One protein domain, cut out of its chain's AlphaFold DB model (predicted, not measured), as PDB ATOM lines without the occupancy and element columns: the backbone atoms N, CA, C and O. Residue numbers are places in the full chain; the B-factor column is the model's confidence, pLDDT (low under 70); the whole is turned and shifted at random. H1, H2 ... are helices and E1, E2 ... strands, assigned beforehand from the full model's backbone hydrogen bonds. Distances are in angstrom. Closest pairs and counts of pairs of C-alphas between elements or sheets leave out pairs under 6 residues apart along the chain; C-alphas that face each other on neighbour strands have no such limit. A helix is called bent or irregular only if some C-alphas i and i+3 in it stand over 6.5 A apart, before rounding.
ATOM      1  N   LYS A 755     -43.494  -4.469 -17.778       87.19
ATOM      2  CA  LYS A 755     -42.810  -5.741 -17.474       87.19
ATOM      3  C   LYS A 755     -43.085  -6.762 -18.581       87.19
ATOM      4  O   LYS A 755     -44.151  -7.357 -18.620       87.19
ATOM      5  N   GLY A 756     -42.117  -6.959 -19.480       77.56
ATOM      6  CA  GLY A 756     -42.227  -7.892 -20.617       77.56
ATOM      7  C   GLY A 756     -40.882  -8.312 -21.228       77.56
ATOM      8  O   GLY A 756     -40.808  -8.639 -22.410       77.56
ATOM      9  N   ASP A 757     -39.800  -8.239 -20.449       79.38
ATOM     10  CA  ASP A 757     -38.464  -8.708 -20.829       79.38
ATOM     11  C   ASP A 757     -37.676  -9.172 -19.596       79.38
ATOM     12  O   ASP A 757     -37.848  -8.659 -18.488       79.38
ATOM     13  N   SER A 758     -36.730 -10.073 -19.851       68.94
ATOM     14  CA  SER A 758     -35.662 -10.549 -18.971       68.94
ATOM     15  C   SER A 758     -34.976  -9.478 -18.112       68.94
ATOM     16  O   SER A 758     -34.610  -9.760 -16.970       68.94
ATOM     17  N   SER A 759     -34.816  -8.243 -18.606       67.00
ATOM     18  CA  SER A 759     -34.246  -7.143 -17.814       67.00
ATOM     19  C   SER A 759     -35.129  -6.692 -16.643       67.00
ATOM     20  O   SER A 759     -34.592  -6.217 -15.642       67.00
ATOM     21  N   ASN A 760     -36.442  -6.930 -16.720       71.50
ATOM     22  CA  ASN A 760     -37.437  -6.553 -15.711       71.50
ATOM     23  C   ASN A 760     -37.926  -7.762 -14.882       71.50
ATOM     24  O   ASN A 760     -38.952  -7.682 -14.211       71.50
ATOM     25  N   GLY A 761     -37.179  -8.876 -14.902       70.56
ATOM     26  CA  GLY A 761     -37.409 -10.051 -14.049       70.56
ATOM     27  C   GLY A 761     -38.385 -11.099 -14.594       70.56
ATOM     28  O   GLY A 761     -38.634 -12.077 -13.902       70.56
ATOM     29  N   VAL A 762     -38.893 -10.905 -15.812       82.94
ATOM     30  CA  VAL A 762     -39.828 -11.795 -16.526       82.94
ATOM     31  C   VAL A 762     -39.039 -12.845 -17.322       82.94
ATOM     32  O   VAL A 762     -38.065 -12.478 -17.982       82.94
ATOM     33  N   THR A 763     -39.408 -14.130 -17.299       84.31
ATOM     34  CA  THR A 763     -38.648 -15.201 -17.979       84.31
ATOM     35  C   THR A 763     -39.430 -15.872 -19.119       84.31
ATOM     36  O   THR A 763     -39.936 -15.162 -19.982       84.31
ATOM     37  N   ASN A 764     -39.423 -17.208 -19.193       84.75
ATOM     38  CA  ASN A 764     -40.160 -18.069 -20.135       84.75
ATOM     39  C   ASN A 764     -40.624 -19.343 -19.386       84.75
ATOM     40  O   ASN A 764     -40.353 -20.480 -19.796       84.75
ATOM     41  N   GLY A 765     -41.142 -19.160 -18.176       85.25
ATOM     42  CA  GLY A 765     -41.379 -20.210 -17.194       85.25
ATOM     43  C   GLY A 765     -42.093 -19.642 -15.972       85.25
ATOM     44  O   GLY A 765     -41.895 -18.478 -15.674       85.25
ATOM     45  N   ASN A 766     -42.851 -20.488 -15.263       90.25
ATOM     46  CA  ASN A 766     -43.805 -20.133 -14.197       90.25
ATOM     47  C   ASN A 766     -43.423 -18.909 -13.331       90.25
ATOM     48  O   ASN A 766     -42.800 -19.069 -12.272       90.25
ATOM     49  N   ASP A 767     -43.855 -17.723 -13.756       88.62
ATOM     50  CA  ASP A 767     -43.538 -16.433 -13.146       88.62
ATOM     51  C   ASP A 767     -44.762 -15.804 -12.446       88.62
ATOM     52  O   ASP A 767     -45.900 -16.274 -12.521       88.62
ATOM     53  N   SER A 768     -44.505 -14.767 -11.645       92.31
ATOM     54  CA  SER A 768     -45.507 -14.088 -10.809       92.31
ATOM     55  C   SER A 768     -45.371 -12.580 -10.979       92.31
ATOM     56  O   SER A 768     -44.765 -11.902 -10.144       92.31
ATOM     57  N   VAL A 769     -45.912 -12.066 -12.077       90.50
ATOM     58  CA  VAL A 769     -45.819 -10.658 -12.466       90.50
ATOM     59  C   VAL A 769     -46.917  -9.860 -11.760       90.50
ATOM     60  O   VAL A 769     -48.061 -10.292 -11.635       90.50
ATOM     61  N   THR A 770     -46.563  -8.697 -11.224       87.94
ATOM     62  CA  THR A 770     -47.497  -7.807 -10.523       87.94
ATOM     63  C   THR A 770     -47.170  -6.363 -10.871       87.94
ATOM     64  O   THR A 770     -45.990  -5.991 -10.860       87.94
ATOM     65  N   GLY A 771     -48.196  -5.603 -11.235       84.44
ATOM     66  CA  GLY A 771     -48.159  -4.174 -11.499       84.44
ATOM     67  C   GLY A 771     -48.349  -3.366 -10.222       84.44
ATOM     68  O   GLY A 771     -47.729  -3.674  -9.199       84.44
ATOM     69  N   THR A 772     -49.136  -2.297 -10.314       82.75
ATOM     70  CA  THR A 772     -49.113  -1.195  -9.361       82.75
ATOM     71  C   THR A 772     -50.496  -0.596  -9.058       82.75
ATOM     72  O   THR A 772     -51.457  -1.317  -8.800       82.75
ATOM     73  N   SER A 773     -50.585   0.733  -8.968       78.81
ATOM     74  CA  SER A 773     -51.831   1.486  -8.798       78.81
ATOM     75  C   SER A 773     -51.943   2.651  -9.792       78.81
ATOM     76  O   SER A 773     -52.666   3.616  -9.535       78.81
ATOM     77  N   GLU A 774     -51.150   2.590 -10.858       84.88
ATOM     78  CA  GLU A 774     -51.175   3.450 -12.034       84.88
ATOM     79  C   GLU A 774     -51.092   2.519 -13.264       84.88
ATOM     80  O   GLU A 774     -50.662   1.377 -13.144       84.88
ATOM     81  N   ASN A 775     -51.510   2.998 -14.436       90.69
ATOM     82  CA  ASN A 775     -51.734   2.158 -15.617       90.69
ATOM     83  C   ASN A 775     -50.478   1.406 -16.127       90.69
ATOM     84  O   ASN A 775     -49.561   2.029 -16.674       90.69
ATOM     85  N   ASP A 776     -50.500   0.074 -16.079       91.94
ATOM     86  CA  ASP A 776     -49.350  -0.792 -16.361       91.94
ATOM     87  C   ASP A 776     -49.455  -1.602 -17.667       91.94
ATOM     88  O   ASP A 776     -50.521  -1.779 -18.261       91.94
ATOM     89  N   LEU A 777     -48.309  -2.127 -18.129       95.38
ATOM     90  CA  LEU A 777     -48.227  -3.094 -19.232       95.38
ATOM     91  C   LEU A 777     -47.395  -4.309 -18.808       95.38
ATOM     92  O   LEU A 777     -46.169  -4.224 -18.698       95.38
ATOM     93  N   LEU A 778     -48.053  -5.448 -18.605       95.12
ATOM     94  CA  LEU A 778     -47.449  -6.667 -18.067       95.12
ATOM     95  C   LEU A 778     -47.592  -7.842 -19.042       95.12
ATOM     96  O   LEU A 778     -48.607  -7.966 -19.724       95.12
ATOM     97  N   ALA A 779     -46.600  -8.726 -19.066       94.69
ATOM     98  CA  ALA A 779     -46.644 -10.040 -19.704       94.69
ATOM     99  C   ALA A 779     -45.999 -11.078 -18.775       94.69
ATOM    100  O   ALA A 779     -44.993 -10.755 -18.137       94.69
ATOM    101  N   GLY A 780     -46.554 -12.292 -18.694       92.38
ATOM    102  CA  GLY A 780     -45.981 -13.400 -17.916       92.38
ATOM    103  C   GLY A 780     -44.644 -13.892 -18.476       92.38
ATOM    104  O   GLY A 780     -43.682 -14.059 -17.728       92.38
ATOM    105  N   ASP A 781     -44.532 -13.967 -19.808       90.69
ATOM    106  CA  ASP A 781     -43.300 -14.348 -20.504       90.69
ATOM    107  C   ASP A 781     -42.674 -13.218 -21.349       90.69
ATOM    108  O   ASP A 781     -43.335 -12.369 -21.952       90.69
ATOM    109  N   THR A 782     -41.353 -13.303 -21.525       86.25
ATOM    110  CA  THR A 782     -40.589 -12.570 -22.554       86.25
ATOM    111  C   THR A 782     -40.852 -13.129 -23.963       86.25
ATOM    112  O   THR A 782     -40.761 -12.420 -24.974       86.25
ATOM    113  N   VAL A1028     -43.327 -21.528 -23.041       87.00
ATOM    114  CA  VAL A1028     -43.655 -20.475 -22.074       87.00
ATOM    115  C   VAL A1028     -44.151 -21.093 -20.751       87.00
ATOM    116  O   VAL A1028     -44.139 -22.329 -20.633       87.00
ATOM    117  N   GLY A1029     -44.458 -20.266 -19.747       89.44
ATOM    118  CA  GLY A1029     -44.744 -20.654 -18.360       89.44
ATOM    119  C   GLY A1029     -46.098 -21.320 -18.076       89.44
ATOM    120  O   GLY A1029     -46.687 -21.971 -18.927       89.44
ATOM    121  N   ASP A1030     -46.537 -21.225 -16.819       95.00
ATOM    122  CA  ASP A1030     -47.955 -21.208 -16.423       95.00
ATOM    123  C   ASP A1030     -47.989 -20.157 -15.305       95.00
ATOM    124  O   ASP A1030     -47.451 -20.406 -14.212       95.00
ATOM    125  N   ASP A1031     -48.527 -18.980 -15.593       95.88
ATOM    126  CA  ASP A1031     -48.114 -17.756 -14.903       95.88
ATOM    127  C   ASP A1031     -49.225 -17.127 -14.059       95.88
ATOM    128  O   ASP A1031     -50.415 -17.444 -14.173       95.88
ATOM    129  N   ILE A1032     -48.826 -16.233 -13.153       96.25
ATOM    130  CA  ILE A1032     -49.746 -15.399 -12.377       96.25
ATOM    131  C   ILE A1032     -49.454 -13.944 -12.715       96.25
ATOM    132  O   ILE A1032     -48.432 -13.405 -12.295       96.25
ATOM    133  N   VAL A1033     -50.369 -13.312 -13.443       95.94
ATOM    134  CA  VAL A1033     -50.263 -11.908 -13.850       95.94
ATOM    135  C   VAL A1033     -51.312 -11.106 -13.095       95.94
ATOM    136  O   VAL A1033     -52.482 -11.483 -13.038       95.94
ATOM    137  N   LYS A1034     -50.886 -10.014 -12.470       93.75
ATOM    138  CA  LYS A1034     -51.754  -9.088 -11.743       93.75
ATOM    139  C   LYS A1034     -51.488  -7.678 -12.225       93.75
ATOM    140  O   LYS A1034     -50.349  -7.251 -12.080       93.75
ATOM    141  N   GLY A1035     -52.497  -6.979 -12.726       90.69
ATOM    142  CA  GLY A1035     -52.419  -5.538 -12.945       90.69
ATOM    143  C   GLY A1035     -52.292  -4.821 -11.608       90.69
ATOM    144  O   GLY A1035     -51.188  -4.660 -11.081       90.69
ATOM    145  N   GLY A1036     -53.432  -4.544 -10.985       87.06
ATOM    146  CA  GLY A1036     -53.518  -3.853  -9.709       87.06
ATOM    147  C   GLY A1036     -54.638  -2.828  -9.763       87.06
ATOM    148  O   GLY A1036     -55.808  -3.198  -9.783       87.06
ATOM    149  N   ALA A1037     -54.300  -1.546  -9.755       83.44
ATOM    150  CA  ALA A1037     -55.270  -0.483 -10.000       83.44
ATOM    151  C   ALA A1037     -54.749   0.500 -11.055       83.44
ATOM    152  O   ALA A1037     -53.548   0.717 -11.166       83.44
ATOM    153  N   GLY A1038     -55.661   1.140 -11.781       88.50
ATOM    154  CA  GLY A1038     -55.339   1.789 -13.054       88.50
ATOM    155  C   GLY A1038     -55.953   0.998 -14.205       88.50
ATOM    156  O   GLY A1038     -56.377  -0.131 -14.010       88.50
ATOM    157  N   ASP A1039     -56.072   1.601 -15.390       93.94
ATOM    158  CA  ASP A1039     -56.499   0.841 -16.569       93.94
ATOM    159  C   ASP A1039     -55.295   0.037 -17.109       93.94
ATOM    160  O   ASP A1039     -54.459   0.604 -17.824       93.94
ATOM    161  N   ASP A1040     -55.214  -1.260 -16.850       95.75
ATOM    162  CA  ASP A1040     -54.015  -2.049 -17.163       95.75
ATOM    163  C   ASP A1040     -54.067  -2.750 -18.530       95.75
ATOM    164  O   ASP A1040     -55.119  -2.909 -19.154       95.75
ATOM    165  N   VAL A1041     -52.903  -3.173 -19.031       97.81
ATOM    166  CA  VAL A1041     -52.774  -4.015 -20.229       97.81
ATOM    167  C   VAL A1041     -51.978  -5.270 -19.877       97.81
ATOM    168  O   VAL A1041     -50.769  -5.215 -19.651       97.81
ATOM    169  N   LEU A1042     -52.656  -6.413 -19.836       97.75
ATOM    170  CA  LEU A1042     -52.130  -7.666 -19.304       97.75
ATOM    171  C   LEU A1042     -52.085  -8.748 -20.375       97.75
ATOM    172  O   LEU A1042     -53.106  -9.080 -20.973       97.75
ATOM    173  N   PHE A1043     -50.918  -9.351 -20.552       97.19
ATOM    174  CA  PHE A1043     -50.739 -10.575 -21.317       97.19
ATOM    175  C   PHE A1043     -50.429 -11.730 -20.356       97.19
ATOM    176  O   PHE A1043     -49.658 -11.538 -19.416       97.19
ATOM    177  N   GLY A1044     -51.030 -12.905 -20.565       95.06
ATOM    178  CA  GLY A1044     -50.602 -14.131 -19.875       95.06
ATOM    179  C   GLY A1044     -49.284 -14.595 -20.481       95.06
ATOM    180  O   GLY A1044     -48.220 -14.348 -19.922       95.06
ATOM    181  N   ASP A1045     -49.378 -15.112 -21.704       92.75
ATOM    182  CA  ASP A1045     -48.254 -15.391 -22.598       92.75
ATOM    183  C   ASP A1045     -47.435 -14.127 -22.977       92.75
ATOM    184  O   ASP A1045     -47.767 -12.977 -22.681       92.75
ATOM    185  N   ALA A1046     -46.368 -14.324 -23.755       90.69
ATOM    186  CA  ALA A1046     -45.584 -13.246 -24.355       90.69
ATOM    187  C   ALA A1046     -46.302 -12.449 -25.468       90.69
ATOM    188  O   ALA A1046     -46.857 -13.009 -26.415       90.69
ATOM    189  N   ILE A1047     -46.121 -11.122 -25.451       92.00
ATOM    190  CA  ILE A1047     -46.692 -10.150 -26.407       92.00
ATOM    191  C   ILE A1047     -46.378 -10.495 -27.880       92.00
ATOM    192  O   ILE A1047     -45.238 -10.357 -28.345       92.00
ATOM    193  N   ASN A1048     -47.401 -10.838 -28.672       91.00
ATOM    194  CA  ASN A1048     -47.233 -11.200 -30.082       91.00
ATOM    195  C   ASN A1048     -47.106  -9.990 -31.025       91.00
ATOM    196  O   ASN A1048     -48.072  -9.400 -31.515       91.00
ATOM    197  N   THR A1049     -45.861  -9.666 -31.357       93.06
ATOM    198  CA  THR A1049     -45.485  -8.538 -32.217       93.06
ATOM    199  C   THR A1049     -45.351  -8.890 -33.703       93.06
ATOM    200  O   THR A1049     -44.819  -8.092 -34.484       93.06
ATOM    201  N   ASP A1050     -45.790 -10.070 -34.158       89.44
ATOM    202  CA  ASP A1050     -45.505 -10.549 -35.521       89.44
ATOM    203  C   ASP A1050     -46.091  -9.673 -36.632       89.44
ATOM    204  O   ASP A1050     -45.466  -9.526 -37.688       89.44
ATOM    205  N   HIS A1051     -47.235  -9.041 -36.371       92.25
ATOM    206  CA  HIS A1051     -47.917  -8.134 -37.290       92.25
ATOM    207  C   HIS A1051     -47.114  -6.843 -37.582       92.25
ATOM    208  O   HIS A1051     -47.242  -6.277 -38.671       92.25
ATOM    209  N   LEU A1052     -46.238  -6.406 -36.663       93.81
ATOM    210  CA  LEU A1052     -45.457  -5.169 -36.795       93.81
ATOM    211  C   LEU A1052     -44.449  -5.231 -37.955       93.81
ATOM    212  O   LEU A1052     -43.651  -6.170 -38.062       93.81
ATOM    213  N   THR A1053     -44.443  -4.196 -38.802       90.50
ATOM    214  CA  THR A1053     -43.473  -3.992 -39.896       90.50
ATOM    215  C   THR A1053     -43.236  -2.494 -40.128       90.50
ATOM    216  O   THR A1053     -44.163  -1.703 -39.980       90.50
ATOM    217  N   TRP A1054     -42.010  -2.093 -40.491       92.19
ATOM    218  CA  TRP A1054     -41.618  -0.675 -40.579       92.19
ATOM    219  C   TRP A1054     -40.567  -0.364 -41.657       92.19
ATOM    220  O   TRP A1054     -40.015  -1.264 -42.304       92.19
ATOM    221  N   ALA A1055     -40.268   0.920 -41.873       84.06
ATOM    222  CA  ALA A1055     -39.282   1.376 -42.846       84.06
ATOM    223  C   ALA A1055     -37.843   1.063 -42.391       84.06
ATOM    224  O   ALA A1055     -37.232   1.796 -41.621       84.06
ATOM    225  N   GLY A1056     -37.277  -0.026 -42.917       77.38
ATOM    226  CA  GLY A1056     -35.951  -0.520 -42.518       77.38
ATOM    227  C   GLY A1056     -35.993  -1.749 -41.606       77.38
ATOM    228  O   GLY A1056     -34.933  -2.240 -41.232       77.38
ATOM    229  N   TYR A1057     -37.187  -2.277 -41.318       81.00
ATOM    230  CA  TYR A1057     -37.386  -3.600 -40.730       81.00
ATOM    231  C   TYR A1057     -36.570  -4.668 -41.472       81.00
ATOM    232  O   TYR A1057     -36.792  -4.911 -42.663       81.00
ATOM    233  N   ASP A1058     -35.657  -5.326 -40.756       73.94
ATOM    234  CA  ASP A1058     -35.033  -6.572 -41.195       73.94
ATOM    235  C   ASP A1058     -35.711  -7.752 -40.466       73.94
ATOM    236  O   ASP A1058     -35.486  -7.927 -39.262       73.94
ATOM    237  N   PRO A1059     -36.497  -8.602 -41.169       70.75
ATOM    238  CA  PRO A1059     -37.106  -9.819 -40.612       70.75
ATOM    239  C   PRO A1059     -36.096 -10.868 -40.120       70.75
ATOM    240  O   PRO A1059     -36.483 -11.978 -39.755       70.75
ATOM    241  N   LEU A1060     -34.798 -10.579 -40.218       66.12
ATOM    242  CA  LEU A1060     -33.690 -11.433 -39.809       66.12
ATOM    243  C   LEU A1060     -32.974 -10.871 -38.564       66.12
ATOM    244  O   LEU A1060     -32.278 -11.623 -37.889       66.12
ATOM    245  N   GLN A1061     -33.181  -9.587 -38.238       70.25
ATOM    246  CA  GLN A1061     -32.805  -8.971 -36.955       70.25
ATOM    247  C   GLN A1061     -33.941  -9.095 -35.929       70.25
ATOM    248  O   GLN A1061     -33.678  -9.361 -34.759       70.25
ATOM    249  N   TYR A1062     -35.188  -8.944 -36.386       77.94
ATOM    250  CA  TYR A1062     -36.410  -9.148 -35.602       77.94
ATOM    251  C   TYR A1062     -37.285 -10.203 -36.298       77.94
ATOM    252  O   TYR A1062     -38.230  -9.848 -37.011       77.94
ATOM    253  N   PRO A1063     -36.914 -11.493 -36.207       75.69
ATOM    254  CA  PRO A1063     -37.685 -12.584 -36.788       75.69
ATOM    255  C   PRO A1063     -39.065 -12.758 -36.138       75.69
ATOM    256  O   PRO A1063     -39.482 -12.025 -35.242       75.69
ATOM    257  N   LYS A1064     -39.791 -13.767 -36.630       82.31
ATOM    258  CA  LYS A1064     -41.059 -14.188 -36.039       82.31
ATOM    259  C   LYS A1064     -40.863 -14.536 -34.553       82.31
ATOM    260  O   LYS A1064     -39.844 -15.141 -34.220       82.31
ATOM    261  N   TYR A1065     -41.819 -14.178 -33.700       85.19
ATOM    262  CA  TYR A1065     -41.791 -14.359 -32.240       85.19
ATOM    263  C   TYR A1065     -40.727 -13.553 -31.480       85.19
ATOM    264  O   TYR A1065     -40.374 -13.915 -30.365       85.19
ATOM    265  N   SER A1066     -40.211 -12.443 -32.019       80.94
ATOM    266  CA  SER A1066     -39.274 -11.576 -31.276       80.94
ATOM    267  C   SER A1066     -39.880 -10.814 -30.079       80.94
ATOM    268  O   SER A1066     -39.154 -10.053 -29.435       80.94
ATOM    269  N   GLY A1067     -41.169 -11.005 -29.772       87.50
ATOM    270  CA  GLY A1067     -41.810 -10.510 -28.552       87.50
ATOM    271  C   GLY A1067     -41.676  -8.999 -28.358       87.50
ATOM    272  O   GLY A1067     -41.566  -8.237 -29.328       87.50
ATOM    273  N   TYR A1068     -41.603  -8.580 -27.096       88.00
ATOM    274  CA  TYR A1068     -41.392  -7.194 -26.663       88.00
ATOM    275  C   TYR A1068     -40.194  -6.506 -27.348       88.00
ATOM    276  O   TYR A1068     -40.284  -5.347 -27.753       88.00
ATOM    277  N   SER A1069     -39.093  -7.227 -27.610       83.88
ATOM    278  CA  SER A1069     -37.897  -6.644 -28.251       83.88
ATOM    279  C   SER A1069     -38.159  -6.061 -29.652       83.88
ATOM    280  O   SER A1069     -37.487  -5.112 -30.070       83.88
ATOM    281  N   LYS A1070     -39.159  -6.590 -30.372       89.94
ATOM    282  CA  LYS A1070     -39.603  -6.075 -31.676       89.94
ATOM    283  C   LYS A1070     -40.590  -4.911 -31.540       89.94
ATOM    284  O   LYS A1070     -40.573  -4.039 -32.405       89.94
ATOM    285  N   LEU A1071     -41.386  -4.856 -30.466       92.75
ATOM    286  CA  LEU A1071     -42.224  -3.694 -30.141       92.75
ATOM    287  C   LEU A1071     -41.344  -2.460 -29.908       92.75
ATOM    288  O   LEU A1071     -41.495  -1.468 -30.615       92.75
ATOM    289  N   ILE A1072     -40.349  -2.556 -29.021       91.88
ATOM    290  CA  ILE A1072     -39.419  -1.448 -28.736       91.88
ATOM    291  C   ILE A1072     -38.701  -0.971 -30.008       91.88
ATOM    292  O   ILE A1072     -38.636   0.228 -30.279       91.88
ATOM    293  N   ALA A1073     -38.226  -1.900 -30.845       90.31
ATOM    294  CA  ALA A1073     -37.571  -1.569 -32.110       90.31
ATOM    295  C   ALA A1073     -38.503  -0.902 -33.142       90.31
ATOM    296  O   ALA A1073     -38.049  -0.051 -33.911       90.31
ATOM    297  N   TYR A1074     -39.787  -1.268 -33.156       95.06
ATOM    298  CA  TYR A1074     -40.812  -0.644 -33.993       95.06
ATOM    299  C   TYR A1074     -41.144   0.778 -33.513       95.06
ATOM    300  O   TYR A1074     -41.082   1.719 -34.307       95.06
ATOM    301  N   LEU A1075     -41.418   0.953 -32.214       95.75
ATOM    302  CA  LEU A1075     -41.730   2.253 -31.603       95.75
ATOM    303  C   LEU A1075     -40.588   3.252 -31.810       95.75
ATOM    304  O   LEU A1075     -40.810   4.371 -32.276       95.75
ATOM    305  N   LYS A1076     -39.350   2.801 -31.580       93.88
ATOM    306  CA  LYS A1076     -38.128   3.571 -31.835       93.88
ATOM    307  C   LYS A1076     -37.989   4.045 -33.285       93.88
ATOM    308  O   LYS A1076     -37.376   5.079 -33.538       93.88
ATOM    309  N   ALA A1077     -38.516   3.289 -34.248       92.31
ATOM    310  CA  ALA A1077     -38.389   3.594 -35.668       92.31
ATOM    311  C   ALA A1077     -39.518   4.487 -36.212       92.31
ATOM    312  O   ALA A1077     -39.235   5.410 -36.976       92.31
ATOM    313  N   GLU A1078     -40.776   4.218 -35.845       93.69
ATOM    314  CA  GLU A1078     -41.956   4.851 -36.467       93.69
ATOM    315  C   GLU A1078     -42.711   5.824 -35.540       93.69
ATOM    316  O   GLU A1078     -43.409   6.699 -36.053       93.69
ATOM    317  N   VAL A1079     -42.565   5.720 -34.210       91.19
ATOM    318  CA  VAL A1079     -43.279   6.570 -33.231       91.19
ATOM    319  C   VAL A1079     -42.376   7.684 -32.695       91.19
ATOM    320  O   VAL A1079     -42.671   8.863 -32.891       91.19
ATOM    321  N   THR A1080     -41.243   7.337 -32.080       92.06
ATOM    322  CA  THR A1080     -40.369   8.309 -31.386       92.06
ATOM    323  C   THR A1080     -39.359   9.010 -32.304       92.06
ATOM    324  O   THR A1080     -38.719   9.988 -31.920       92.06
ATOM    325  N   GLY A1081     -39.182   8.514 -33.534       86.69
ATOM    326  CA  GLY A1081     -38.247   9.079 -34.512       86.69
ATOM    327  C   GLY A1081     -36.760   8.796 -34.245       86.69
ATOM    328  O   GLY A1081     -35.911   9.419 -34.886       86.69
ATOM    329  N   GLY A1082     -36.434   7.863 -33.343       85.56
ATOM    330  CA  GLY A1082     -35.079   7.331 -33.150       85.56
ATOM    331  C   GLY A1082     -34.590   7.268 -31.700       85.56
ATOM    332  O   GLY A1082     -33.562   6.633 -31.449       85.56
ATOM    333  N   THR A1083     -35.291   7.890 -30.748       89.62
ATOM    334  CA  THR A1083     -35.012   7.757 -29.305       89.62
ATOM    335  C   THR A1083     -35.599   6.456 -28.758       89.62
ATOM    336  O   THR A1083     -36.511   5.891 -29.363       89.62
ATOM    337  N   GLU A1084     -35.107   5.958 -27.620       88.94
ATOM    338  CA  GLU A1084     -35.842   4.886 -26.927       88.94
ATOM    339  C   GLU A1084     -37.248   5.390 -26.534       88.94
ATOM    340  O   GLU A1084     -37.385   6.576 -26.214       88.94
ATOM    341  N   PRO A1085     -38.288   4.539 -26.599       93.44
ATOM    342  CA  PRO A1085     -39.623   4.878 -26.116       93.44
ATOM    343  C   PRO A1085     -39.668   4.911 -24.584       93.44
ATOM    344  O   PRO A1085     -38.992   4.128 -23.914       93.44
ATOM    345  N   SER A1086     -40.479   5.815 -24.034       91.31
ATOM    346  CA  SER A1086     -40.818   5.833 -22.609       91.31
ATOM    347  C   SER A1086     -41.811   4.718 -22.260       91.31
ATOM    348  O   SER A1086     -42.437   4.136 -23.144       91.31
ATOM    349  N   GLN A1087     -42.005   4.451 -20.965       90.00
ATOM    350  CA  GLN A1087     -43.025   3.501 -20.501       90.00
ATOM    351  C   GLN A1087     -44.425   3.850 -21.043       90.00
ATOM    352  O   GLN A1087     -45.119   2.971 -21.553       90.00
ATOM    353  N   GLN A1088     -44.778   5.143 -21.051       88.81
ATOM    354  CA  GLN A1088     -46.047   5.633 -21.591       88.81
ATOM    355  C   GLN A1088     -46.172   5.403 -23.106       88.81
ATOM    356  O   GLN A1088     -47.215   4.939 -23.549       88.81
ATOM    357  N   ASP A1089     -45.119   5.653 -23.901       93.25
ATOM    358  CA  ASP A1089     -45.150   5.419 -25.361       93.25
ATOM    359  C   ASP A1089     -45.441   3.948 -25.708       93.25
ATOM    360  O   ASP A1089     -46.039   3.650 -26.745       93.25
ATOM    361  N   ILE A1090     -44.983   3.018 -24.860       94.69
ATOM    362  CA  ILE A1090     -45.180   1.577 -25.046       94.69
ATOM    363  C   ILE A1090     -46.605   1.193 -24.634       94.69
ATOM    364  O   ILE A1090     -47.308   0.559 -25.423       94.69
ATOM    365  N   TYR A1091     -47.042   1.610 -23.441       94.56
ATOM    366  CA  TYR A1091     -48.399   1.380 -22.941       94.56
ATOM    367  C   TYR A1091     -49.462   1.957 -23.891       94.56
ATOM    368  O   TYR A1091     -50.330   1.214 -24.353       94.56
ATOM    369  N   ASP A1092     -49.354   3.241 -24.259       94.81
ATOM    370  CA  ASP A1092     -50.322   3.934 -25.119       94.81
ATOM    371  C   ASP A1092     -50.443   3.226 -26.471       94.81
ATOM    372  O   ASP A1092     -51.549   2.991 -26.959       94.81
ATOM    373  N   TYR A1093     -49.315   2.817 -27.066       96.44
ATOM    374  CA  TYR A1093     -49.337   2.106 -28.339       96.44
ATOM    375  C   TYR A1093     -50.036   0.747 -28.240       96.44
ATOM    376  O   TYR A1093     -50.852   0.423 -29.107       96.44
ATOM    377  N   VAL A1094     -49.739  -0.060 -27.215       96.25
ATOM    378  CA  VAL A1094     -50.383  -1.376 -27.074       96.25
ATOM    379  C   VAL A1094     -51.872  -1.206 -26.761       96.25
ATOM    380  O   VAL A1094     -52.689  -1.875 -27.390       96.25
ATOM    381  N   LYS A1095     -52.249  -0.246 -25.906       95.69
ATOM    382  CA  LYS A1095     -53.649   0.083 -25.599       95.69
ATOM    383  C   LYS A1095     -54.431   0.589 -26.815       95.69
ATOM    384  O   LYS A1095     -55.554   0.144 -27.036       95.69
ATOM    385  N   GLU A1096     -53.856   1.459 -27.649       96.50
ATOM    386  CA  GLU A1096     -54.517   1.924 -28.881       96.50
ATOM    387  C   GLU A1096     -54.647   0.826 -29.955       96.50
ATOM    388  O   GLU A1096     -55.554   0.895 -30.789       96.50
ATOM    389  N   ASN A1097     -53.765  -0.183 -29.956       96.50
ATOM    390  CA  ASN A1097     -53.655  -1.175 -31.036       96.50
ATOM    391  C   ASN A1097     -53.942  -2.625 -30.591       96.50
ATOM    392  O   ASN A1097     -53.701  -3.550 -31.367       96.50
ATOM    393  N   PHE A1098     -54.483  -2.854 -29.387       95.31
ATOM    394  CA  PHE A1098     -54.618  -4.188 -28.769       95.31
ATOM    395  C   PHE A1098     -55.300  -5.239 -29.670       95.31
ATOM    396  O   PHE A1098     -54.889  -6.400 -29.702       95.31
ATOM    397  N   HIS A1099     -56.288  -4.829 -30.475       94.06
ATOM    398  CA  HIS A1099     -56.959  -5.693 -31.451       94.06
ATOM    399  C   HIS A1099     -55.999  -6.348 -32.468       94.06
ATOM    400  O   HIS A1099     -56.271  -7.468 -32.900       94.06
ATOM    401  N   ASP A1100     -54.895  -5.695 -32.851       95.81
ATOM    402  CA  ASP A1100     -53.902  -6.262 -33.779       95.81
ATOM    403  C   ASP A1100     -52.990  -7.303 -33.091       95.81
ATOM    404  O   ASP A1100     -52.522  -8.231 -33.756       95.81
ATOM    405  N   PHE A1101     -52.807  -7.222 -31.765       94.44
ATOM    406  CA  PHE A1101     -52.148  -8.262 -30.962       94.44
ATOM    407  C   PHE A1101     -53.059  -9.491 -30.826       94.44
ATOM    408  O   PHE A1101     -52.678 -10.578 -31.260       94.44
ATOM    409  N   VAL A1102     -54.313  -9.302 -30.390       93.69
ATOM    410  CA  VAL A1102     -55.348 -10.361 -30.353       93.69
ATOM    411  C   VAL A1102     -55.488 -11.055 -31.718       93.69
ATOM    412  O   VAL A1102     -55.538 -12.284 -31.817       93.69
ATOM    413  N   ALA A1103     -55.495 -10.282 -32.810       93.12
ATOM    414  CA  ALA A1103     -55.560 -10.826 -34.164       93.12
ATOM    415  C   ALA A1103     -54.281 -11.571 -34.598       93.12
ATOM    416  O   ALA A1103     -54.368 -12.447 -35.464       93.12
ATOM    417  N   ALA A1104     -53.112 -11.256 -34.031       91.44
ATOM    418  CA  ALA A1104     -51.863 -11.965 -34.302       91.44
ATOM    419  C   ALA A1104     -51.834 -13.348 -33.627       91.44
ATOM    420  O   ALA A1104     -51.483 -14.328 -34.290       91.44
ATOM    421  N   ASP A1105     -52.289 -13.461 -32.376       88.81
ATOM    422  CA  ASP A1105     -52.355 -14.741 -31.652       88.81
ATOM    423  C   ASP A1105     -53.468 -15.661 -32.153       88.81
ATOM    424  O   ASP A1105     -53.239 -16.855 -32.390       88.81
ATOM    425  N   ALA A1106     -54.644 -15.105 -32.459       88.00
ATOM    426  CA  ALA A1106     -55.710 -15.845 -33.130       88.00
ATOM    427  C   ALA A1106     -55.291 -16.338 -34.536       88.00
ATOM    428  O   ALA A1106     -55.779 -17.368 -35.014       88.00
ATOM    429  N   ALA A1107     -54.371 -15.637 -35.211       88.81
ATOM    430  CA  ALA A1107     -53.817 -16.066 -36.494       88.81
ATOM    431  C   ALA A1107     -52.735 -17.156 -36.367       88.81
ATOM    432  O   ALA A1107     -52.454 -17.837 -37.365       88.81
ATOM    433  N   ASP A1108     -52.137 -17.359 -35.185       85.06
ATOM    434  CA  ASP A1108     -51.043 -18.307 -34.993       85.06
ATOM    435  C   ASP A1108     -51.421 -19.574 -34.214       85.06
ATOM    436  O   ASP A1108     -51.193 -19.718 -33.020       85.06
ATOM    437  N   SER A1109     -51.862 -20.591 -34.953       82.81
ATOM    438  CA  SER A1109     -52.082 -21.959 -34.450       82.81
ATOM    439  C   SER A1109     -50.829 -22.732 -33.970       82.81
ATOM    440  O   SER A1109     -50.918 -23.945 -33.756       82.81
ATOM    441  N   THR A1110     -49.651 -22.101 -33.880       78.62
ATOM    442  CA  THR A1110     -48.382 -22.744 -33.485       78.62
ATOM    443  C   THR A1110     -47.770 -22.229 -32.182       78.62
ATOM    444  O   THR A1110     -46.940 -22.953 -31.626       78.62
ATOM    445  N   THR A1111     -48.210 -21.080 -31.649       77.69
ATOM    446  CA  THR A1111     -47.992 -20.740 -30.230       77.69
ATOM    447  C   THR A1111     -48.718 -21.743 -29.337       77.69
ATOM    448  O   THR A1111     -49.766 -22.299 -29.695       77.69
ATOM    449  N   LYS A1112     -48.113 -22.042 -28.194       74.19
ATOM    450  CA  LYS A1112     -48.651 -22.919 -27.158       74.19
ATOM    451  C   LYS A1112     -48.352 -22.231 -25.850       74.19
ATOM    452  O   LYS A1112     -47.173 -22.161 -25.510       74.19
ATOM    453  N   GLY A1113     -49.398 -21.711 -25.237       84.69
ATOM    454  CA  GLY A1113     -49.273 -20.882 -24.065       84.69
ATOM    455  C   GLY A1113     -49.132 -21.674 -22.783       84.69
ATOM    456  O   GLY A1113     -48.984 -22.908 -22.819       84.69
ATOM    457  N   GLY A1114     -49.208 -20.939 -21.682       91.75
ATOM    458  CA  GLY A1114     -49.251 -21.481 -20.337       91.75
ATOM    459  C   GLY A1114     -50.602 -22.074 -19.947       91.75
ATOM    460  O   GLY A1114     -51.169 -22.899 -20.673       91.75
ATOM    461  N   ASN A1115     -51.063 -21.740 -18.744       96.75
ATOM    462  CA  ASN A1115     -52.370 -22.088 -18.167       96.75
ATOM    463  C   ASN A1115     -52.660 -21.042 -17.079       96.75
ATOM    464  O   ASN A1115     -52.619 -21.334 -15.878       96.75
ATOM    465  N   ASP A1116     -52.831 -19.800 -17.511       98.25
ATOM    466  CA  ASP A1116     -52.429 -18.640 -16.720       98.25
ATOM    467  C   ASP A1116     -53.562 -18.135 -15.831       98.25
ATOM    468  O   ASP A1116     -54.746 -18.316 -16.119       98.25
ATOM    469  N   THR A1117     -53.206 -17.525 -14.702       98.19
ATOM    470  CA  THR A1117     -54.172 -16.941 -13.766       98.19
ATOM    471  C   THR A1117     -53.992 -15.432 -13.731       98.19
ATOM    472  O   THR A1117     -53.085 -14.925 -13.066       98.19
ATOM    473  N   ILE A1118     -54.863 -14.727 -14.448       98.25
ATOM    474  CA  ILE A1118     -54.783 -13.279 -14.635       98.25
ATOM    475  C   ILE A1118     -55.814 -12.583 -13.756       98.25
ATOM    476  O   ILE A1118     -56.975 -12.992 -13.699       98.25
ATOM    477  N   TYR A1119     -55.377 -11.519 -13.094       96.31
ATOM    478  CA  TYR A1119     -56.207 -10.566 -12.373       96.31
ATOM    479  C   TYR A1119     -55.948  -9.191 -12.996       96.31
ATOM    480  O   TYR A1119     -54.800  -8.750 -12.971       96.31
ATOM    481  N   GLY A1120     -56.968  -8.536 -13.554       95.00
ATOM    482  CA  GLY A1120     -56.902  -7.112 -13.906       95.00
ATOM    483  C   GLY A1120     -56.755  -6.285 -12.634       95.00
ATOM    484  O   GLY A1120     -55.641  -6.048 -12.162       95.00
ATOM    485  N   GLY A1121     -57.888  -6.023 -11.986       92.06
ATOM    486  CA  GLY A1121     -57.960  -5.517 -10.617       92.06
ATOM    487  C   GLY A1121     -58.987  -4.402 -10.468       92.06
ATOM    488  O   GLY A1121     -60.155  -4.686 -10.189       92.06
ATOM    489  N   ALA A1122     -58.576  -3.144 -10.620       89.06
ATOM    490  CA  ALA A1122     -59.451  -1.978 -10.496       89.06
ATOM    491  C   ALA A1122     -59.148  -0.902 -11.555       89.06
ATOM    492  O   ALA A1122     -58.381   0.038 -11.315       89.06
ATOM    493  N   GLY A1123     -59.816  -1.019 -12.704       92.81
ATOM    494  CA  GLY A1123     -59.519  -0.243 -13.904       92.81
ATOM    495  C   GLY A1123     -60.582  -0.349 -14.994       92.81
ATOM    496  O   GLY A1123     -61.776  -0.470 -14.726       92.81
ATOM    497  N   ASN A1124     -60.141  -0.264 -16.244       96.50
ATOM    498  CA  ASN A1124     -60.867  -0.724 -17.427       96.50
ATOM    499  C   ASN A1124     -59.818  -1.431 -18.284       96.50
ATOM    500  O   ASN A1124     -59.157  -0.810 -19.130       96.50
ATOM    501  N   ASP A1125     -59.605  -2.702 -17.974       98.06
ATOM    502  CA  ASP A1125     -58.362  -3.391 -18.307       98.06
ATOM    503  C   ASP A1125     -58.426  -4.031 -19.693       98.06
ATOM    504  O   ASP A1125     -59.497  -4.296 -20.238       98.06
ATOM    505  N   ILE A1126     -57.270  -4.293 -20.296       98.38
ATOM    506  CA  ILE A1126     -57.146  -5.038 -21.551       98.38
ATOM    507  C   ILE A1126     -56.386  -6.321 -21.246       98.38
ATOM    508  O   ILE A1126     -55.168  -6.303 -21.092       98.38
ATOM    509  N   ILE A1127     -57.105  -7.439 -21.173       98.56
ATOM    510  CA  ILE A1127     -56.550  -8.748 -20.823       98.56
ATOM    511  C   ILE A1127     -56.468  -9.615 -22.079       98.56
ATOM    512  O   ILE A1127     -57.475  -9.846 -22.746       98.56
ATOM    513  N   ILE A1128     -55.276 -10.114 -22.395       97.81
ATOM    514  CA  ILE A1128     -54.975 -10.988 -23.534       97.81
ATOM    515  C   ILE A1128     -54.258 -12.228 -22.987       97.81
ATOM    516  O   ILE A1128     -53.034 -12.254 -22.903       97.81
ATOM    517  N   ALA A1129     -55.008 -13.247 -22.563       96.50
ATOM    518  CA  ALA A1129     -54.429 -14.391 -21.857       96.50
ATOM    519  C   ALA A1129     -53.428 -15.165 -22.729       96.50
ATOM    520  O   ALA A1129     -52.248 -15.220 -22.393       96.50
ATOM    521  N   GLY A1130     -53.864 -15.647 -23.898       93.69
ATOM    522  CA  GLY A1130     -52.965 -16.184 -24.918       93.69
ATOM    523  C   GLY A1130     -53.423 -17.526 -25.475       93.69
ATOM    524  O   GLY A1130     -54.329 -17.594 -26.310       93.69
ATOM    525  N   ALA A1131     -52.730 -18.605 -25.120       92.50
ATOM    526  CA  ALA A1131     -52.909 -19.909 -25.750       92.50
ATOM    527  C   ALA A1131     -52.835 -21.099 -24.773       92.50
ATOM    528  O   ALA A1131     -52.288 -22.148 -25.156       92.50
ATOM    529  N   GLY A1132     -53.370 -20.944 -23.556       93.62
ATOM    530  CA  GLY A1132     -53.319 -21.936 -22.484       93.62
ATOM    531  C   GLY A1132     -54.632 -22.685 -22.214       93.62
ATOM    532  O   GLY A1132     -55.104 -23.452 -23.061       93.62
ATOM    533  N   ASN A1133     -55.155 -22.558 -20.990       96.44
ATOM    534  CA  ASN A1133     -56.497 -22.973 -20.529       96.44
ATOM    535  C   ASN A1133     -56.882 -22.048 -19.366       96.44
ATOM    536  O   ASN A1133     -56.880 -22.449 -18.197       96.44
ATOM    537  N   ASP A1134     -57.117 -20.788 -19.698       98.25
ATOM    538  CA  ASP A1134     -56.702 -19.694 -18.825       98.25
ATOM    539  C   ASP A1134     -57.829 -19.239 -17.888       98.25
ATOM    540  O   ASP A1134     -59.018 -19.452 -18.152       98.25
ATOM    541  N   ILE A1135     -57.457 -18.670 -16.741       98.31
ATOM    542  CA  ILE A1135     -58.372 -18.237 -15.682       98.31
ATOM    543  C   ILE A1135     -58.251 -16.723 -15.537       98.31
ATOM    544  O   ILE A1135     -57.289 -16.224 -14.954       98.31
ATOM    545  N   VAL A1136     -59.244 -15.999 -16.050       98.56
ATOM    546  CA  VAL A1136     -59.268 -14.533 -16.037       98.56
ATOM    547  C   VAL A1136     -60.276 -14.032 -15.010       98.56
ATOM    548  O   VAL A1136     -61.471 -14.306 -15.110       98.56
ATOM    549  N   TYR A1137     -59.790 -13.248 -14.058       97.31
ATOM    550  CA  TYR A1137     -60.583 -12.326 -13.257       97.31
ATOM    551  C   TYR A1137     -60.364 -10.942 -13.876       97.31
ATOM    552  O   TYR A1137     -59.227 -10.477 -13.893       97.31
ATOM    553  N   GLY A1138     -61.415 -10.308 -14.408       95.44
ATOM    554  CA  GLY A1138     -61.330  -8.913 -14.863       95.44
ATOM    555  C   GLY A1138     -61.002  -8.024 -13.667       95.44
ATOM    556  O   GLY A1138     -59.851  -7.685 -13.416       95.44
ATOM    557  N   GLY A1139     -61.990  -7.823 -12.806       94.38
ATOM    558  CA  GLY A1139     -61.827  -7.059 -11.580       94.38
ATOM    559  C   GLY A1139     -63.062  -6.213 -11.367       94.38
ATOM    560  O   GLY A1139     -64.168  -6.692 -11.607       94.38
ATOM    561  N   SER A1140     -62.886  -4.972 -10.921       92.25
ATOM    562  CA  SER A1140     -63.930  -3.950 -10.930       92.25
ATOM    563  C   SER A1140     -63.672  -2.944 -12.049       92.25
ATOM    564  O   SER A1140     -62.832  -2.056 -11.876       92.25
ATOM    565  N   GLY A1141     -64.406  -3.054 -13.159       94.94
ATOM    566  CA  GLY A1141     -64.116  -2.248 -14.340       94.94
ATOM    567  C   GLY A1141     -65.158  -2.300 -15.453       94.94
ATOM    568  O   GLY A1141     -66.368  -2.305 -15.215       94.94
ATOM    569  N   ASN A1142     -64.679  -2.246 -16.692       97.31
ATOM    570  CA  ASN A1142     -65.442  -2.537 -17.909       97.31
ATOM    571  C   ASN A1142     -64.451  -3.163 -18.894       97.31
ATOM    572  O   ASN A1142     -64.028  -2.526 -19.865       97.31
ATOM    573  N   ASP A1143     -63.998  -4.367 -18.566       98.31
ATOM    574  CA  ASP A1143     -62.721  -4.874 -19.057       98.31
ATOM    575  C   ASP A1143     -62.855  -5.468 -20.460       98.31
ATOM    576  O   ASP A1143     -63.909  -5.968 -20.857       98.31
ATOM    577  N   ILE A1144     -61.787  -5.423 -21.247       98.25
ATOM    578  CA  ILE A1144     -61.728  -5.986 -22.593       98.25
ATOM    579  C   ILE A1144     -60.910  -7.270 -22.532       98.25
ATOM    580  O   ILE A1144     -59.684  -7.242 -22.436       98.25
ATOM    581  N   ILE A1145     -61.599  -8.407 -22.602       98.50
ATOM    582  CA  ILE A1145     -61.016  -9.726 -22.355       98.50
ATOM    583  C   ILE A1145     -60.899 -10.510 -23.667       98.50
ATOM    584  O   ILE A1145     -61.868 -10.715 -24.402       98.50
ATOM    585  N   SER A1146     -59.692 -10.986 -23.936       97.56
ATOM    586  CA  SER A1146     -59.337 -11.980 -24.940       97.56
ATOM    587  C   SER A1146     -58.728 -13.163 -24.192       97.56
ATOM    588  O   SER A1146     -57.663 -13.034 -23.591       97.56
ATOM    589  N   THR A1147     -59.410 -14.309 -24.173       96.06
ATOM    590  CA  THR A1147     -58.837 -15.529 -23.567       96.06
ATOM    591  C   THR A1147     -57.985 -16.303 -24.573       96.06
ATOM    592  O   THR A1147     -57.060 -17.012 -24.198       96.06
ATOM    593  N   GLY A1148     -58.222 -16.088 -25.868       93.69
ATOM    594  CA  GLY A1148     -57.399 -16.606 -26.943       93.69
ATOM    595  C   GLY A1148     -57.727 -18.048 -27.321       93.69
ATOM    596  O   GLY A1148     -58.596 -18.267 -28.170       93.69
ATOM    597  N   ARG A1149     -56.952 -19.032 -26.837       92.00
ATOM    598  CA  ARG A1149     -56.982 -20.407 -27.386       92.00
ATOM    599  C   ARG A1149     -56.792 -21.547 -26.368       92.00
ATOM    600  O   ARG A1149     -55.902 -22.382 -26.578       92.00
ATOM    601  N   GLY A1150     -57.680 -21.670 -25.383       92.44
ATOM    602  CA  GLY A1150     -57.754 -22.834 -24.486       92.44
ATOM    603  C   GLY A1150     -59.176 -23.342 -24.210       92.44
ATOM    604  O   GLY A1150     -60.120 -23.006 -24.920       92.44
ATOM    605  N   ASP A1151     -59.345 -24.200 -23.193       95.38
ATOM    606  CA  ASP A1151     -60.648 -24.444 -22.544       95.38
ATOM    607  C   ASP A1151     -60.849 -23.397 -21.419       95.38
ATOM    608  O   ASP A1151     -60.903 -23.743 -20.234       95.38
TER     609      ASP A1151
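This is residues 755 to 782 and 1028 to 1151 of the 1254 residues of the protein "VWA domain-containing protein" of Acinetobacter seifertii (UniProt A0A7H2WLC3). The chain is wound in stacked turns, a flattened solenoid whose strands make two small sheets face to face: E1, E3, E5 and E7 in one, E2, E4, E6 and E8 in the other. Of the bent helix H2, arm H2b covers E6 and E8 on the face turned away from the first sheet, arm H2a packs by the starts of E2 and E4, and H1 packs on H2a. The printed part has 152 residues, with strands E1 to E4, then helices H1 and H2, then strands E5 to E8; the sheet orders are E1 E3 E5 E7 and E2 E4 E6 E8, both all parallel. The class is mixed, helices and strands, with 70 of the 152 residues, under half, in named elements. The whole is compact, with a radius of gyration of the C-alphas of 14.3 A, and rounded, with spans of 41 by 33 by 26 A.

Start at E1, residues 768 to 770, an edge strand, and find its parallel neighbour E3, residues 1032 to 1037: N 769 and O 1032 are within hydrogen-bond range at 2.9 A. Next come E5, residues 1117 to 1122, with N 1119 and O 1033 at 2.9 A, and the edge strand E7, residues 1135 to 1140, with N 1137 and O 1118 at 2.8 A. In the other sheet look at E2, residues 777 to 779, and E4, residues 1041 to 1043, where N 1043 and O 778 are 2.8 A apart. E6, residues 1126 to 1130, follows with N 1128 and O 1042 at 2.8 A, then E8, residues 1144 to 1148, with N 1146 and O 1127 at 2.8 A. The sheets form a sandwich, two sheets face to face, the facing parts 9.4 A centre to centre and their best planes 5 degrees apart. By its hydrogen bonds H2, residues 1087 to 1107, was assigned as one helix, but it is bent: C-alphas 1096 and 1099 are 8.4 A apart, and its arms H2a, residues 1087 to 1096, and H2b, residues 1099 to 1107, are only just about perpendicular at 70.2 degrees. Both arms are on the sheet E2 E4 E6 E8, giving two layers, helices on one face of a sheet. H2b runs along the strands over E6 and E8 at a height over the sheet of 9.5 A, and its closest C-alphas to E8 are those of Ala 1106 and Gly 1148, 6.5 A apart. H1, residues 1067 to 1078, touches H2a with residues 1071 to 1075 alone, about perpendicular at 86 degrees; the closest C-alphas, those of Leu 1075 and Ile 1090, are 7.4 A apart. H1 and H2b are apart. In H2a and H2b every O i to N i+4 pair is within hydrogen-bond range; in H1, 7 of 8 are.

Find C-alpha 768 at (-45.507, -14.088, -10.809), where E1 begins. E3, E5 and E7 measure 16.1, 16.2 and 16.0 A from first to last C-alpha, E6 12.4 A and E8 12.3 A. H1 begins at C-alpha 1067, (-41.810, -10.510, -28.552), and runs 17.3 A; H2a measures 14.3 A and H2b 12.0 A. E8 ends at C-alpha 1148, (-57.399, -16.606, -26.943).

The two C-alphas farthest apart are those of Leu 1060 and Ser 1140, 42.5 A. Residues 783 to 1027 are not printed, and C-alphas 782 and 1028 across the cut are 8.5 A apart. Of the links that are printed whole, E4 to H1 is long, with 23 residues. The mean pLDDT of the printed part is 90.1; residues 758, 759 and 1060 are under 70.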